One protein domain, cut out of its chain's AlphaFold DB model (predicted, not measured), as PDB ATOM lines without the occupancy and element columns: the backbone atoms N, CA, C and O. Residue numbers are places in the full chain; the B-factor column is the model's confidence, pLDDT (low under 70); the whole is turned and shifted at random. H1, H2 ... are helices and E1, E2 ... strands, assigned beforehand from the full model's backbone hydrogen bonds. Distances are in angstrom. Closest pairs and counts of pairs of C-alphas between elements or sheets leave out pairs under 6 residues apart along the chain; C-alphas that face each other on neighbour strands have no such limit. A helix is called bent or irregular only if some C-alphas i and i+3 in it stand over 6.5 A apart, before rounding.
ATOM      1  N   LYS A 197     284.384 232.332 268.184       36.91
ATOM      2  CA  LYS A 197     284.788 231.065 268.838       36.91
ATOM      3  C   LYS A 197     283.942 230.495 270.006       36.91
ATOM      4  O   LYS A 197     284.517 229.865 270.886       36.91
ATOM      5  N   LEU A 198     282.607 230.628 270.010       38.22
ATOM      6  CA  LEU A 198     281.768 230.200 271.160       38.22
ATOM      7  C   LEU A 198     280.385 229.567 270.822       38.22
ATOM      8  O   LEU A 198     279.493 229.579 271.666       38.22
ATOM      9  N   LEU A 199     280.172 229.017 269.619       42.31
ATOM     10  CA  LEU A 199     278.822 228.808 269.045       42.31
ATOM     11  C   LEU A 199     278.295 227.355 269.013       42.31
ATOM     12  O   LEU A 199     277.979 226.825 267.958       42.31
ATOM     13  N   SER A 200     278.129 226.701 270.161       44.69
ATOM     14  CA  SER A 200     277.090 225.649 270.236       44.69
ATOM     15  C   SER A 200     276.366 225.676 271.571       44.69
ATOM     16  O   SER A 200     275.162 225.858 271.608       44.69
ATOM     17  N   LYS A 201     277.104 225.688 272.685       44.19
ATOM     18  CA  LYS A 201     276.511 225.763 274.034       44.19
ATOM     19  C   LYS A 201     275.789 227.075 274.362       44.19
ATOM     20  O   LYS A 201     275.041 227.122 275.332       44.19
ATOM     21  N   ASN A 202     276.048 228.146 273.615       42.34
ATOM     22  CA  ASN A 202     275.431 229.446 273.883       42.34
ATOM     23  C   ASN A 202     274.139 229.672 273.095       42.34
ATOM     24  O   ASN A 202     273.333 230.476 273.540       42.34
ATOM     25  N   VAL A 203     273.930 228.965 271.980       37.75
ATOM     26  CA  VAL A 203     272.734 229.139 271.141       37.75
ATOM     27  C   VAL A 203     271.509 228.602 271.872       37.75
ATOM     28  O   VAL A 203     270.568 229.352 272.104       37.75
ATOM     29  N   ASP A 204     271.584 227.367 272.376       40.09
ATOM     30  CA  ASP A 204     270.520 226.761 273.191       40.09
ATOM     31  C   ASP A 204     270.199 227.620 274.422       40.09
ATOM     32  O   ASP A 204     269.043 227.903 274.727       40.09
ATOM     33  N   LYS A 205     271.242 228.152 275.074       47.22
ATOM     34  CA  LYS A 205     271.095 229.036 276.236       47.22
ATOM     35  C   LYS A 205     270.378 230.347 275.894       47.22
ATOM     36  O   LYS A 205     269.598 230.831 276.710       47.22
ATOM     37  N   THR A 206     270.635 230.929 274.724       38.94
ATOM     38  CA  THR A 206     269.969 232.156 274.263       38.94
ATOM     39  C   THR A 206     268.510 231.896 273.883       38.94
ATOM     40  O   THR A 206     267.645 232.688 274.252       38.94
ATOM     41  N   ILE A 207     268.212 230.771 273.229       41.78
ATOM     42  CA  ILE A 207     266.838 230.358 272.903       41.78
ATOM     43  C   ILE A 207     266.025 230.123 274.180       41.78
ATOM     44  O   ILE A 207     264.904 230.615 274.290       41.78
ATOM     45  N   ASP A 208     266.593 229.438 275.173       47.78
ATOM     46  CA  ASP A 208     265.914 229.185 276.444       47.78
ATOM     47  C   ASP A 208     265.671 230.468 277.249       47.78
ATOM     48  O   ASP A 208     264.613 230.623 277.853       47.78
ATOM     49  N   GLN A 209     266.618 231.412 277.238       48.47
ATOM     50  CA  GLN A 209     266.437 232.727 277.866       48.47
ATOM     51  C   GLN A 209     265.304 233.521 277.211       48.47
ATOM     52  O   GLN A 209     264.533 234.180 277.901       48.47
ATOM     53  N   LEU A 210     265.185 233.449 275.888       47.12
ATOM     54  CA  LEU A 210     264.138 234.146 275.149       47.12
ATOM     55  C   LEU A 210     262.776 233.477 275.320       47.12
ATOM     56  O   LEU A 210     261.798 234.183 275.522       47.12
ATOM     57  N   ARG A 211     262.709 232.140 275.348       54.78
ATOM     58  CA  ARG A 211     261.489 231.411 275.733       54.78
ATOM     59  C   ARG A 211     261.004 231.842 277.110       54.78
ATOM     60  O   ARG A 211     259.828 232.132 277.267       54.78
ATOM     61  N   GLU A 212     261.906 231.941 278.080       57.69
ATOM     62  CA  GLU A 212     261.558 232.371 279.435       57.69
ATOM     63  C   GLU A 212     261.030 233.804 279.471       57.69
ATOM     64  O   GLU A 212     259.974 234.038 280.050       57.69
ATOM     65  N   VAL A 213     261.704 234.742 278.800       52.91
ATOM     66  CA  VAL A 213     261.243 236.136 278.716       52.91
ATOM     67  C   VAL A 213     259.901 236.238 277.984       52.91
ATOM     68  O   VAL A 213     259.008 236.938 278.449       52.91
ATOM     69  N   THR A 214     259.707 235.512 276.883       55.19
ATOM     70  CA  THR A 214     258.437 235.524 276.141       55.19
ATOM     71  C   THR A 214     257.303 234.901 276.954       55.19
ATOM     72  O   THR A 214     256.224 235.481 277.024       55.19
ATOM     73  N   SER A 215     257.530 233.762 277.618       66.88
ATOM     74  CA  SER A 215     256.533 233.139 278.501       66.88
ATOM     75  C   SER A 215     256.128 234.068 279.645       66.88
ATOM     76  O   SER A 215     254.968 234.069 280.044       66.88
ATOM     77  N   MET A 216     257.060 234.871 280.161       72.06
ATOM     78  CA  MET A 216     256.771 235.880 281.177       72.06
ATOM     79  C   MET A 216     255.872 236.997 280.652       72.06
ATOM     80  O   MET A 216     254.886 237.323 281.305       72.06
ATOM     81  N   VAL A 217     256.178 237.553 279.477       71.50
ATOM     82  CA  VAL A 217     255.342 238.595 278.860       71.50
ATOM     83  C   VAL A 217     253.945 238.051 278.575       71.50
ATOM     84  O   VAL A 217     252.961 238.671 278.945       71.50
ATOM     85  N   ILE A 218     253.834 236.838 278.028       72.56
ATOM     86  CA  ILE A 218     252.530 236.193 277.828       72.56
ATOM     87  C   ILE A 218     251.786 236.053 279.160       72.56
ATOM     88  O   ILE A 218     250.592 236.329 279.226       72.56
ATOM     89  N   LEU A 219     252.474 235.645 280.229       75.81
ATOM     90  CA  LEU A 219     251.862 235.530 281.548       75.81
ATOM     91  C   LEU A 219     251.348 236.885 282.052       75.81
ATOM     92  O   LEU A 219     250.226 236.940 282.544       75.81
ATOM     93  N   HIS A 220     252.127 237.956 281.897       84.19
ATOM     94  CA  HIS A 220     251.713 239.325 282.208       84.19
ATOM     95  C   HIS A 220     250.414 239.691 281.468       84.19
ATOM     96  O   HIS A 220     249.401 239.967 282.112       84.19
ATOM     97  N   GLU A 221     250.399 239.558 280.139       78.88
ATOM     98  CA  GLU A 221     249.231 239.893 279.313       78.88
ATOM     99  C   GLU A 221     247.993 239.053 279.670       78.88
ATOM    100  O   GLU A 221     246.864 239.547 279.698       78.88
ATOM    101  N   LEU A 222     248.181 237.775 280.019       72.00
ATOM    102  CA  LEU A 222     247.086 236.905 280.458       72.00
ATOM    103  C   LEU A 222     246.407 237.415 281.735       72.00
ATOM    104  O   LEU A 222     245.192 237.252 281.888       72.00
ATOM    105  N   PHE A 223     247.154 238.042 282.645       79.69
ATOM    106  CA  PHE A 223     246.592 238.581 283.883       79.69
ATOM    107  C   PHE A 223     245.778 239.866 283.669       79.69
ATOM    108  O   PHE A 223     244.895 240.148 284.486       79.69
ATOM    109  N   HIS A 224     245.958 240.584 282.556       79.56
ATOM    110  CA  HIS A 224     245.087 241.709 282.191       79.56
ATOM    111  C   HIS A 224     243.693 241.301 281.738       79.56
ATOM    112  O   HIS A 224     242.764 242.110 281.791       79.56
ATOM    113  N   HIS A 225     243.497 240.054 281.313       77.00
ATOM    114  CA  HIS A 225     242.198 239.650 280.805       77.00
ATOM    115  C   HIS A 225     241.088 239.834 281.842       77.00
ATOM    116  O   HIS A 225     241.260 239.499 283.012       77.00
ATOM    117  N   SER A 226     239.907 240.256 281.381       55.94
ATOM    118  CA  SER A 226     238.696 240.568 282.168       55.94
ATOM    119  C   SER A 226     238.317 239.580 283.284       55.94
ATOM    120  O   SER A 226     237.648 239.960 284.240       55.94
ATOM    121  N   ARG A 227     238.756 238.321 283.190       50.97
ATOM    122  CA  ARG A 227     238.546 237.284 284.211       50.97
ATOM    123  C   ARG A 227     239.405 237.514 285.457       50.97
ATOM    124  O   ARG A 227     238.933 237.282 286.565       50.97
ATOM    125  N   TYR A 228     240.658 237.921 285.270       65.62
ATOM    126  CA  TYR A 228     241.605 238.218 286.345       65.62
ATOM    127  C   TYR A 228     241.656 239.713 286.644       65.62
ATOM    128  O   TYR A 228     241.811 240.088 287.806       65.62
ATOM    129  N   ASN A 229     241.475 240.532 285.602       79.12
ATOM    130  CA  ASN A 229     241.363 241.985 285.637       79.12
ATOM    131  C   ASN A 229     242.476 242.632 286.469       79.12
ATOM    132  O   ASN A 229     242.236 243.542 287.269       79.12
ATOM    133  N   LYS A 230     243.690 242.093 286.330       84.81
ATOM    134  CA  LYS A 230     244.882 242.655 286.951       84.81
ATOM    135  C   LYS A 230     245.330 243.842 286.125       84.81
ATOM    136  O   LYS A 230     245.065 243.928 284.928       84.81
ATOM    137  N   LYS A 231     245.954 244.793 286.792       86.50
ATOM    138  CA  LYS A 231     246.324 246.082 286.220       86.50
ATOM    139  C   LYS A 231     247.833 246.207 286.179       86.50
ATOM    140  O   LYS A 231     248.519 245.539 286.950       86.50
ATOM    141  N   ASP A 232     248.318 247.116 285.351       84.75
ATOM    142  CA  ASP A 232     249.671 247.637 285.492       84.75
ATOM    143  C   ASP A 232     249.639 248.697 286.567       84.75
ATOM    144  O   ASP A 232     248.968 249.716 286.427       84.75
ATOM    145  N   LEU A 233     250.300 248.432 287.687       81.69
ATOM    146  CA  LEU A 233     250.277 249.323 288.836       81.69
ATOM    147  C   LEU A 233     251.682 249.871 289.114       81.69
ATOM    148  O   LEU A 233     252.597 249.084 289.374       81.69
ATOM    149  N   PRO A 234     251.872 251.203 289.180       82.38
ATOM    150  CA  PRO A 234     250.857 252.232 288.944       82.38
ATOM    151  C   PRO A 234     250.498 252.360 287.455       82.38
ATOM    152  O   PRO A 234     251.380 252.294 286.600       82.38
ATOM    153  N   GLU A 235     249.209 252.578 287.175       75.50
ATOM    154  CA  GLU A 235     248.693 252.715 285.807       75.50
ATOM    155  C   GLU A 235     249.431 253.847 285.077       75.50
ATOM    156  O   GLU A 235     249.651 254.920 285.643       75.50
ATOM    157  N   ASN A 236     249.796 253.618 283.812       67.44
ATOM    158  CA  ASN A 236     250.444 254.605 282.936       67.44
ATOM    159  C   ASN A 236     251.821 255.106 283.413       67.44
ATOM    160  O   ASN A 236     252.200 256.244 283.134       67.44
ATOM    161  N   SER A 237     252.580 254.279 284.134       72.19
ATOM    162  CA  SER A 237     253.933 254.625 284.571       72.19
ATOM    163  C   SER A 237     254.976 253.684 283.985       72.19
ATOM    164  O   SER A 237     254.856 252.468 284.094       72.19
ATOM    165  N   GLU A 238     256.085 254.243 283.497       64.88
ATOM    166  CA  GLU A 238     257.305 253.478 283.186       64.88
ATOM    167  C   GLU A 238     257.864 252.732 284.416       64.88
ATOM    168  O   GLU A 238     258.750 251.882 284.306       64.88
ATOM    169  N   GLU A 239     257.397 253.067 285.621       68.06
ATOM    170  CA  GLU A 239     257.756 252.360 286.845       68.06
ATOM    171  C   GLU A 239     256.945 251.083 287.082       68.06
ATOM    172  O   GLU A 239     257.403 250.270 287.886       68.06
ATOM    173  N   ALA A 240     255.813 250.872 286.389       69.56
ATOM    174  CA  ALA A 240     254.962 249.682 286.526       69.56
ATOM    175  C   ALA A 240     255.794 248.385 286.439       69.56
ATOM    176  O   ALA A 240     255.841 247.600 287.389       69.56
ATOM    177  N   TYR A 241     256.642 248.312 285.416       66.00
ATOM    178  CA  TYR A 241     257.390 247.116 285.025       66.00
ATOM    179  C   TYR A 241     258.707 246.882 285.786       66.00
ATOM    180  O   TYR A 241     259.523 246.035 285.415       66.00
ATOM    181  N   LYS A 242     258.992 247.654 286.845       78.19
ATOM    182  CA  LYS A 242     260.276 247.568 287.564       78.19
ATOM    183  C   LYS A 242     260.192 246.611 288.753       78.19
ATOM    184  O   LYS A 242     259.258 246.673 289.552       78.19
ATOM    185  N   TRP A 243     261.255 245.826 288.970       79.94
ATOM    186  CA  TRP A 243     261.433 245.008 290.183       79.94
ATOM    187  C   TRP A 243     261.153 245.813 291.458       79.94
ATOM    188  O   TRP A 243     260.336 245.425 292.288       79.94
ATOM    189  N   ALA A 244     261.773 246.994 291.558       79.06
ATOM    190  CA  ALA A 244     261.629 247.895 292.694       79.06
ATOM    191  C   ALA A 244     260.181 248.344 292.939       79.06
ATOM    192  O   ALA A 244     259.846 248.681 294.069       79.06
ATOM    193  N   ASN A 245     259.340 248.375 291.907       83.44
ATOM    194  CA  ASN A 245     257.928 248.697 292.032       83.44
ATOM    195  C   ASN A 245     257.114 247.475 292.475       83.44
ATOM    196  O   ASN A 245     256.250 247.592 293.337       83.44
ATOM    197  N   CYS A 246     257.412 246.288 291.949       82.69
ATOM    198  CA  CYS A 246     256.703 245.059 292.313       82.69
ATOM    199  C   CYS A 246     256.902 244.659 293.781       82.69
ATOM    200  O   CYS A 246     255.954 244.206 294.416       82.69
ATOM    201  N   ILE A 247     258.093 244.883 294.348       82.69
ATOM    202  CA  ILE A 247     258.395 244.520 295.747       82.69
ATOM    203  C   ILE A 247     257.975 245.564 296.788       82.69
ATOM    204  O   ILE A 247     258.032 245.290 297.983       82.69
ATOM    205  N   LYS A 248     257.636 246.789 296.364       85.75
ATOM    206  CA  LYS A 248     257.213 247.871 297.273       85.75
ATOM    207  C   LYS A 248     255.711 247.871 297.538       85.75
ATOM    208  O   LYS A 248     255.270 248.564 298.450       85.75
ATOM    209  N   LYS A 249     254.944 247.151 296.720       83.06
ATOM    210  CA  LYS A 249     253.495 247.034 296.861       83.06
ATOM    211  C   LYS A 249     253.150 246.269 298.132       83.06
ATOM    212  O   LYS A 249     253.839 245.321 298.498       83.06
ATOM    213  N   ASP A 250     252.066 246.677 298.780       86.31
ATOM    214  CA  ASP A 250     251.413 245.835 299.774       86.31
ATOM    215  C   ASP A 250     250.816 244.581 299.113       86.31
ATOM    216  O   ASP A 250     250.669 244.516 297.892       86.31
ATOM    217  N   GLU A 251     250.465 243.593 299.933       80.38
ATOM    218  CA  GLU A 251     249.913 242.303 299.505       80.38
ATOM    219  C   GLU A 251     248.760 242.439 298.503       80.38
ATOM    220  O   GLU A 251     248.774 241.812 297.444       80.38
ATOM    221  N   LYS A 252     247.785 243.301 298.807       82.75
ATOM    222  CA  LYS A 252     246.585 243.461 297.987       82.75
ATOM    223  C   LYS A 252     246.933 244.091 296.642       82.75
ATOM    224  O   LYS A 252     246.543 243.576 295.599       82.75
ATOM    225  N   THR A 253     247.713 245.169 296.663       82.75
ATOM    226  CA  THR A 253     248.155 245.856 295.443       82.75
ATOM    227  C   THR A 253     249.050 244.955 294.587       82.75
ATOM    228  O   THR A 253     248.957 244.978 293.363       82.75
ATOM    229  N   ALA A 254     249.901 244.131 295.202       81.06
ATOM    230  CA  ALA A 254     250.726 243.150 294.503       81.06
ATOM    231  C   ALA A 254     249.873 242.058 293.843       81.06
ATOM    232  O   ALA A 254     250.103 241.728 292.683       81.06
ATOM    233  N   ALA A 255     248.863 241.534 294.542       77.75
ATOM    234  CA  ALA A 255     247.956 240.524 294.003       77.75
ATOM    235  C   ALA A 255     247.098 241.042 292.836       77.75
ATOM    236  O   ALA A 255     246.645 240.241 292.013       77.75
ATOM    237  N   ASP A 256     246.885 242.359 292.751       83.62
ATOM    238  CA  ASP A 256     246.162 243.038 291.672       83.62
ATOM    239  C   ASP A 256     247.060 243.541 290.525       83.62
ATOM    240  O   ASP A 256     246.543 244.076 289.543       83.62
ATOM    241  N   ASN A 257     248.380 243.325 290.601       86.25
ATOM    242  CA  ASN A 257     249.349 243.773 289.600       86.25
ATOM    243  C   ASN A 257     249.797 242.631 288.670       86.25
ATOM    244  O   ASN A 257     250.336 241.632 289.151       86.25
ATOM    245  N   ALA A 258     249.644 242.779 287.351       85.25
ATOM    246  CA  ALA A 258     250.018 241.742 286.377       85.25
ATOM    247  C   ALA A 258     251.521 241.392 286.433       85.25
ATOM    248  O   ALA A 258     251.896 240.216 286.472       85.25
ATOM    249  N   ASP A 259     252.391 242.395 286.588       85.19
ATOM    250  CA  ASP A 259     253.840 242.185 286.713       85.19
ATOM    251  C   ASP A 259     254.252 241.361 287.934       85.19
ATOM    252  O   ASP A 259     255.244 240.632 287.891       85.19
ATOM    253  N   ASN A 260     253.511 241.453 289.042       87.75
ATOM    254  CA  ASN A 260     253.822 240.662 290.232       87.75
ATOM    255  C   ASN A 260     253.613 239.165 289.962       87.75
ATOM    256  O   ASN A 260     254.407 238.345 290.427       87.75
ATOM    257  N   TRP A 261     252.606 238.813 289.160       82.38
ATOM    258  CA  TRP A 261     252.370 237.437 288.728       82.38
ATOM    259  C   TRP A 261     253.409 236.954 287.718       82.38
ATOM    260  O   TRP A 261     253.928 235.842 287.845       82.38
ATOM    261  N   MET A 262     253.775 237.807 286.763       85.50
ATOM    262  CA  MET A 262     254.876 237.540 285.840       85.50
ATOM    263  C   MET A 262     256.189 237.259 286.589       85.50
ATOM    264  O   MET A 262     256.859 236.254 286.336       85.50
ATOM    265  N   LEU A 263     256.568 238.136 287.525       80.38
ATOM    266  CA  LEU A 263     257.797 238.002 288.308       80.38
ATOM    267  C   LEU A 263     257.785 236.755 289.186       80.38
ATOM    268  O   LEU A 263     258.822 236.110 289.331       80.38
ATOM    269  N   LEU A 264     256.631 236.380 289.739       79.94
ATOM    270  CA  LEU A 264     256.489 235.116 290.451       79.94
ATOM    271  C   LEU A 264     256.823 233.930 289.533       79.94
ATOM    272  O   LEU A 264     257.639 233.084 289.904       79.94
ATOM    273  N   GLY A 265     256.255 233.899 288.324       78.44
ATOM    274  CA  GLY A 265     256.558 232.876 287.319       78.44
ATOM    275  C   GLY A 265     258.050 232.808 286.963       78.44
ATOM    276  O   GLY A 265     258.609 231.720 286.829       78.44
ATOM    277  N   LEU A 266     258.735 233.954 286.892       77.50
ATOM    278  CA  LEU A 266     260.186 234.002 286.685       77.50
ATOM    279  C   LEU A 266     260.976 233.419 287.849       77.50
ATOM    280  O   LEU A 266     261.863 232.595 287.634       77.50
ATOM    281  N   LEU A 267     260.692 233.861 289.075       76.88
ATOM    282  CA  LEU A 267     261.429 233.420 290.262       76.88
ATOM    283  C   LEU A 267     261.354 231.904 290.420       76.88
ATOM    284  O   LEU A 267     262.347 231.253 290.719       76.88
ATOM    285  N   VAL A 268     260.199 231.336 290.109       76.62
ATOM    286  CA  VAL A 268     259.973 229.898 290.015       76.62
ATOM    287  C   VAL A 268     260.899 229.219 289.004       76.62
ATOM    288  O   VAL A 268     261.545 228.221 289.314       76.62
ATOM    289  N   ARG A 269     260.983 229.751 287.781       73.56
ATOM    290  CA  ARG A 269     261.841 229.183 286.729       73.56
ATOM    291  C   ARG A 269     263.322 229.316 287.066       73.56
ATOM    292  O   ARG A 269     264.127 228.464 286.693       73.56
ATOM    293  N   LEU A 270     263.683 230.364 287.794       75.38
ATOM    294  CA  LEU A 270     265.028 230.552 288.320       75.38
ATOM    295  C   LEU A 270     265.345 229.540 289.425       75.38
ATOM    296  O   LEU A 270     266.441 228.980 289.402       75.38
ATOM    297  N   LEU A 271     264.388 229.222 290.304       75.56
ATOM    298  CA  LEU A 271     264.540 228.171 291.317       75.56
ATOM    299  C   LEU A 271     264.795 226.799 290.683       75.56
ATOM    300  O   LEU A 271     265.705 226.096 291.118       75.56
ATOM    301  N   ASP A 272     264.101 226.454 289.590       77.75
ATOM    302  CA  ASP A 272     264.377 225.231 288.808       77.75
ATOM    303  C   ASP A 272     265.842 225.157 288.321       77.75
ATOM    304  O   ASP A 272     266.402 224.071 288.140       77.75
ATOM    305  N   ARG A 273     266.474 226.320 288.115       74.00
ATOM    306  CA  ARG A 273     267.879 226.487 287.712       74.00
ATOM    307  C   ARG A 273     268.822 226.729 288.889       74.00
ATOM    308  O   ARG A 273     269.959 227.146 288.671       74.00
ATOM    309  N   GLN A 274     268.365 226.461 290.110       83.06
ATOM    310  CA  GLN A 274     269.118 226.649 291.348       83.06
ATOM    311  C   GLN A 274     269.469 228.117 291.642       83.06
ATOM    312  O   GLN A 274     270.416 228.394 292.371       83.06
ATOM    313  N   PHE A 275     268.736 229.075 291.071       81.62
ATOM    314  CA  PHE A 275     268.859 230.491 291.406       81.62
ATOM    315  C   PHE A 275     267.740 230.912 292.355       81.62
ATOM    316  O   PHE A 275     266.573 230.622 292.115       81.62
ATOM    317  N   HIS A 276     268.080 231.672 293.387       82.94
ATOM    318  CA  HIS A 276     267.105 232.319 294.260       82.94
ATOM    319  C   HIS A 276     267.511 233.767 294.538       82.94
ATOM    320  O   HIS A 276     268.620 234.188 294.203       82.94
ATOM    321  N   LEU A 277     266.608 234.550 295.129       80.25
ATOM    322  CA  LEU A 277     266.922 235.913 295.558       80.25
ATOM    323  C   LEU A 277     267.911 235.888 296.722       80.25
ATOM    324  O   LEU A 277     267.739 235.117 297.669       80.25
ATOM    325  N   ASP A 278     268.905 236.770 296.666       83.31
ATOM    326  CA  ASP A 278     269.824 237.006 297.772       83.31
ATOM    327  C   ASP A 278     269.029 237.557 298.969       83.31
ATOM    328  O   ASP A 278     268.501 238.672 298.887       83.31
ATOM    329  N   PRO A 279     268.928 236.821 300.091       79.69
ATOM    330  CA  PRO A 279     268.144 237.264 301.240       79.69
ATOM    331  C   PRO A 279     268.717 238.536 301.878       79.69
ATOM    332  O   PRO A 279     267.986 239.265 302.546       79.69
ATOM    333  N   SER A 280     270.005 238.826 301.658       86.75
ATOM    334  CA  SER A 280     270.651 240.048 302.139       86.75
ATOM    335  C   SER A 280     270.416 241.264 301.233       86.75
ATOM    336  O   SER A 280     270.636 242.393 301.671       86.75
ATOM    337  N   ASP A 281     269.945 241.059 299.995       86.69
ATOM    338  CA  ASP A 281     269.762 242.113 298.991       86.69
ATOM    339  C   ASP A 281     268.547 241.861 298.078       86.69
ATOM    340  O   ASP A 281     268.609 241.895 296.846       86.69
ATOM    341  N   THR A 282     267.388 241.633 298.692       74.81
ATOM    342  CA  THR A 282     266.127 241.440 297.957       74.81
ATOM    343  C   THR A 282     265.691 242.701 297.207       74.81
ATOM    344  O   THR A 282     264.995 242.619 296.195       74.81
ATOM    345  N   LYS A 283     266.133 243.886 297.647       77.00
ATOM    346  CA  LYS A 283     265.757 245.172 297.041       77.00
ATOM    347  C   LYS A 283     266.329 245.372 295.643       77.00
ATOM    348  O   LYS A 283     265.664 245.995 294.818       77.00
ATOM    349  N   SER A 284     267.528 244.862 295.369       78.31
ATOM    350  CA  SER A 284     268.145 244.970 294.044       78.31
ATOM    351  C   SER A 284     267.655 243.903 293.060       78.31
ATOM    352  O   SER A 284     267.893 244.029 291.861       78.31
ATOM    353  N   GLY A 285     266.978 242.860 293.555       78.69
ATOM    354  CA  GLY A 285     266.601 241.695 292.751       78.69
ATOM    355  C   GLY A 285     267.797 240.798 292.441       78.69
ATOM    356  O   GLY A 285     267.777 240.047 291.466       78.69
ATOM    357  N   LYS A 286     268.871 240.893 293.236       83.12
ATOM    358  CA  LYS A 286     270.074 240.088 293.053       83.12
ATOM    359  C   LYS A 286     269.745 238.605 293.194       83.12
ATOM    360  O   LYS A 286     269.218 238.162 294.211       83.12
ATOM    361  N   LEU A 287     270.120 237.843 292.172       83.88
ATOM    362  CA  LEU A 287     270.005 236.392 292.147       83.88
ATOM    363  C   LEU A 287     271.339 235.754 292.526       83.88
ATOM    364  O   LEU A 287     272.403 236.185 292.071       83.88
ATOM    365  N   VAL A 288     271.274 234.700 293.325       83.00
ATOM    366  CA  VAL A 288     272.416 233.884 293.734       83.00
ATOM    367  C   VAL A 288     272.180 232.443 293.306       83.00
ATOM    368  O   VAL A 288     271.065 231.935 293.389       83.00
ATOM    369  N   LEU A 289     273.231 231.805 292.792       88.12
ATOM    370  CA  LEU A 289     273.218 230.381 292.476       88.12
ATOM    371  C   LEU A 289     273.458 229.599 293.768       88.12
ATOM    372  O   LEU A 289     274.553 229.681 294.329       88.12
ATOM    373  N   ASP A 290     272.482 228.809 294.191       83.00
ATOM    374  CA  ASP A 290     272.583 227.904 295.329       83.00
ATOM    375  C   ASP A 290     272.455 226.455 294.871       83.00
ATOM    376  O   ASP A 290     271.372 225.930 294.632       83.00
ATOM    377  N   LYS A 291     273.600 225.776 294.789       87.88
ATOM    378  CA  LYS A 291     273.679 224.374 294.362       87.88
ATOM    379  C   LYS A 291     273.011 223.397 295.331       87.88
ATOM    380  O   LYS A 291     272.883 222.227 294.974       87.88
ATOM    381  N   ASN A 292     272.625 223.848 296.526       84.44
ATOM    382  CA  ASN A 292     271.874 223.040 297.480       84.44
ATOM    383  C   ASN A 292     270.382 222.975 297.129       84.44
ATOM    384  O   ASN A 292     269.707 222.048 297.567       84.44
ATOM    385  N   ILE A 293     269.874 223.899 296.301       77.75
ATOM    386  CA  ILE A 293     268.540 223.775 295.707       77.75
ATOM    387  C   ILE A 293     268.568 222.550 294.781       77.75
ATOM    388  O   ILE A 293     269.414 222.500 293.885       77.75
ATOM    389  N   PRO A 294     267.692 221.545 294.950       75.06
ATOM    390  CA  PRO A 294     267.702 220.360 294.098       75.06
ATOM    391  C   PRO A 294     267.512 220.738 292.622       75.06
ATOM    392  O   PRO A 294     266.468 221.262 292.238       75.06
ATOM    393  N   ALA A 295     268.514 220.469 291.776       63.38
ATOM    394  CA  ALA A 295     268.375 220.665 290.336       63.38
ATOM    395  C   ALA A 295     267.266 219.750 289.798       63.38
ATOM    396  O   ALA A 295     267.233 218.557 290.113       63.38
ATOM    397  N   ARG A 296     266.401 220.277 288.923       59.62
ATOM    398  CA  ARG A 296     265.470 219.471 288.119       59.62
ATOM    399  C   ARG A 296     266.262 218.668 287.073       59.62
ATOM    400  O   ARG A 296     266.235 218.953 285.881       59.62
ATOM    401  N   ASN A 297     267.010 217.657 287.505       44.31
ATOM    402  CA  ASN A 297     267.681 216.736 286.595       44.31
ATOM    403  C   ASN A 297     266.625 215.822 285.951       44.31
ATOM    404  O   ASN A 297     266.236 214.814 286.529       44.31
ATOM    405  N   GLY A 298     266.153 216.181 284.755       41.97
ATOM    406  CA  GLY A 298     265.490 215.238 283.844       41.97
ATOM    407  C   GLY A 298     263.974 215.055 283.973       41.97
ATOM    408  O   GLY A 298     263.435 214.197 283.282       41.97
ATOM    409  N   VAL A 299     263.260 215.853 284.771       37.19
ATOM    410  CA  VAL A 299     261.784 215.857 284.734       37.19
ATOM    411  C   VAL A 299     261.336 216.783 283.603       37.19
ATOM    412  O   VAL A 299     261.122 217.979 283.802       37.19
ATOM    413  N   THR A 300     261.253 216.245 282.388       36.97
ATOM    414  CA  THR A 300     260.492 216.884 281.310       36.97
ATOM    415  C   THR A 300     259.008 216.822 281.674       36.97
ATOM    416  O   THR A 300     258.557 215.852 282.274       36.97
ATOM    417  N   VAL A 301     258.221 217.842 281.317       36.81
ATOM    418  CA  VAL A 301     256.770 217.921 281.612       36.81
ATOM    419  C   VAL A 301     256.020 216.635 281.209       36.81
ATOM    420  O   VAL A 301     255.071 216.222 281.872       36.81
ATOM    421  N   ARG A 302     256.528 215.918 280.199       33.97
ATOM    422  CA  ARG A 302     256.036 214.609 279.751       33.97
ATOM    423  C   ARG A 302     256.093 213.510 280.822       33.97
ATOM    424  O   ARG A 302     255.135 212.759 280.948       33.97
TER     425      ARG A 302
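What this domain is: This is residues 197 to 302 of the 336 residues of an uncharacterized protein of Melanomma pulvis-pyrius CBS 109.77 (UniProt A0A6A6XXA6). Two helices lie side by side and run opposite ways, the long H1 and the shorter H4; two very short helices, H2 and H3, sit by the first residues of H4, and a small hairpin of two strands, E1 and E2, sits by its last ones. Residues 197 to 211, of which 201 to 211 belong to H1, stand free and stick out as an arm. The printed part has 106 residues, with four named helices and two named strands in the order H1 H2 H3 H4 E1 E2; the sheet, E1 - E2, is antiparallel and the class is mostly helix. It is only just loose, close to compact, with a radius of gyration of the C-alphas of 15.8 A, and the C-alphas span 44 by 32 by 32 A.

How they stand to each other: H1, residues 201 to 224, touches H4, residues 258 to 272, with the C-alphas of His 220 and Ala 258 closest at 5.1 A. They run opposite ways at a shallow tilt of 33 degrees, only just short of steep. H2, residues 243 to 246, is apart from H1 and close to but not clearly touching H4; the closest C-alphas, of Cys 246 and Asn 260, are 5.7 A apart. H3, residues 251 to 255, is also close to but not clearly touching H4, the closest C-alphas being those of Ala 254 and Asn 260, 5.8 A apart. E1, residues 275 to 277, has its C-alpha of His 276 6.5 A from that of Leu 270 in H4, the closest pair. E1 and E2, residues 287 to 289, form a hairpin, antiparallel at 141 degrees; N 276 and O 288 are 3.0 A apart and N 288 and O 276 are 2.8 A apart, both within hydrogen-bond range. H1 is apart from both strands. In H3 and H4 every O i to N i+4 pair is within hydrogen-bond range, in H1 18 of 20 are, and H2 is too short for such a pair.

Where its parts are: H1 begins at C-alpha 201 (276.511, 225.763, 274.034) and is 36.2 A long; it is neither bent nor irregular, but only just: C-alphas 201 and 204 are 6.1 A apart. H2 measures 5.2 A and H3 6.1 A. H4 runs 22.0 A from C-alpha 258 (250.018, 241.742, 286.377). E1 measures 7.1 A, and E2, 6.8 A, ends at C-alpha 289 (273.218, 230.381, 292.476).

The domain as a whole: The C-alphas farthest apart, of Lys 197 and Lys 252, are 49.6 A apart. The printed part has no cut. The link from H1 to H2, 18 residues, is long. The mean pLDDT of the printed part is 70.4; among the residues under 70 are 197 to 215 and 295 to 302.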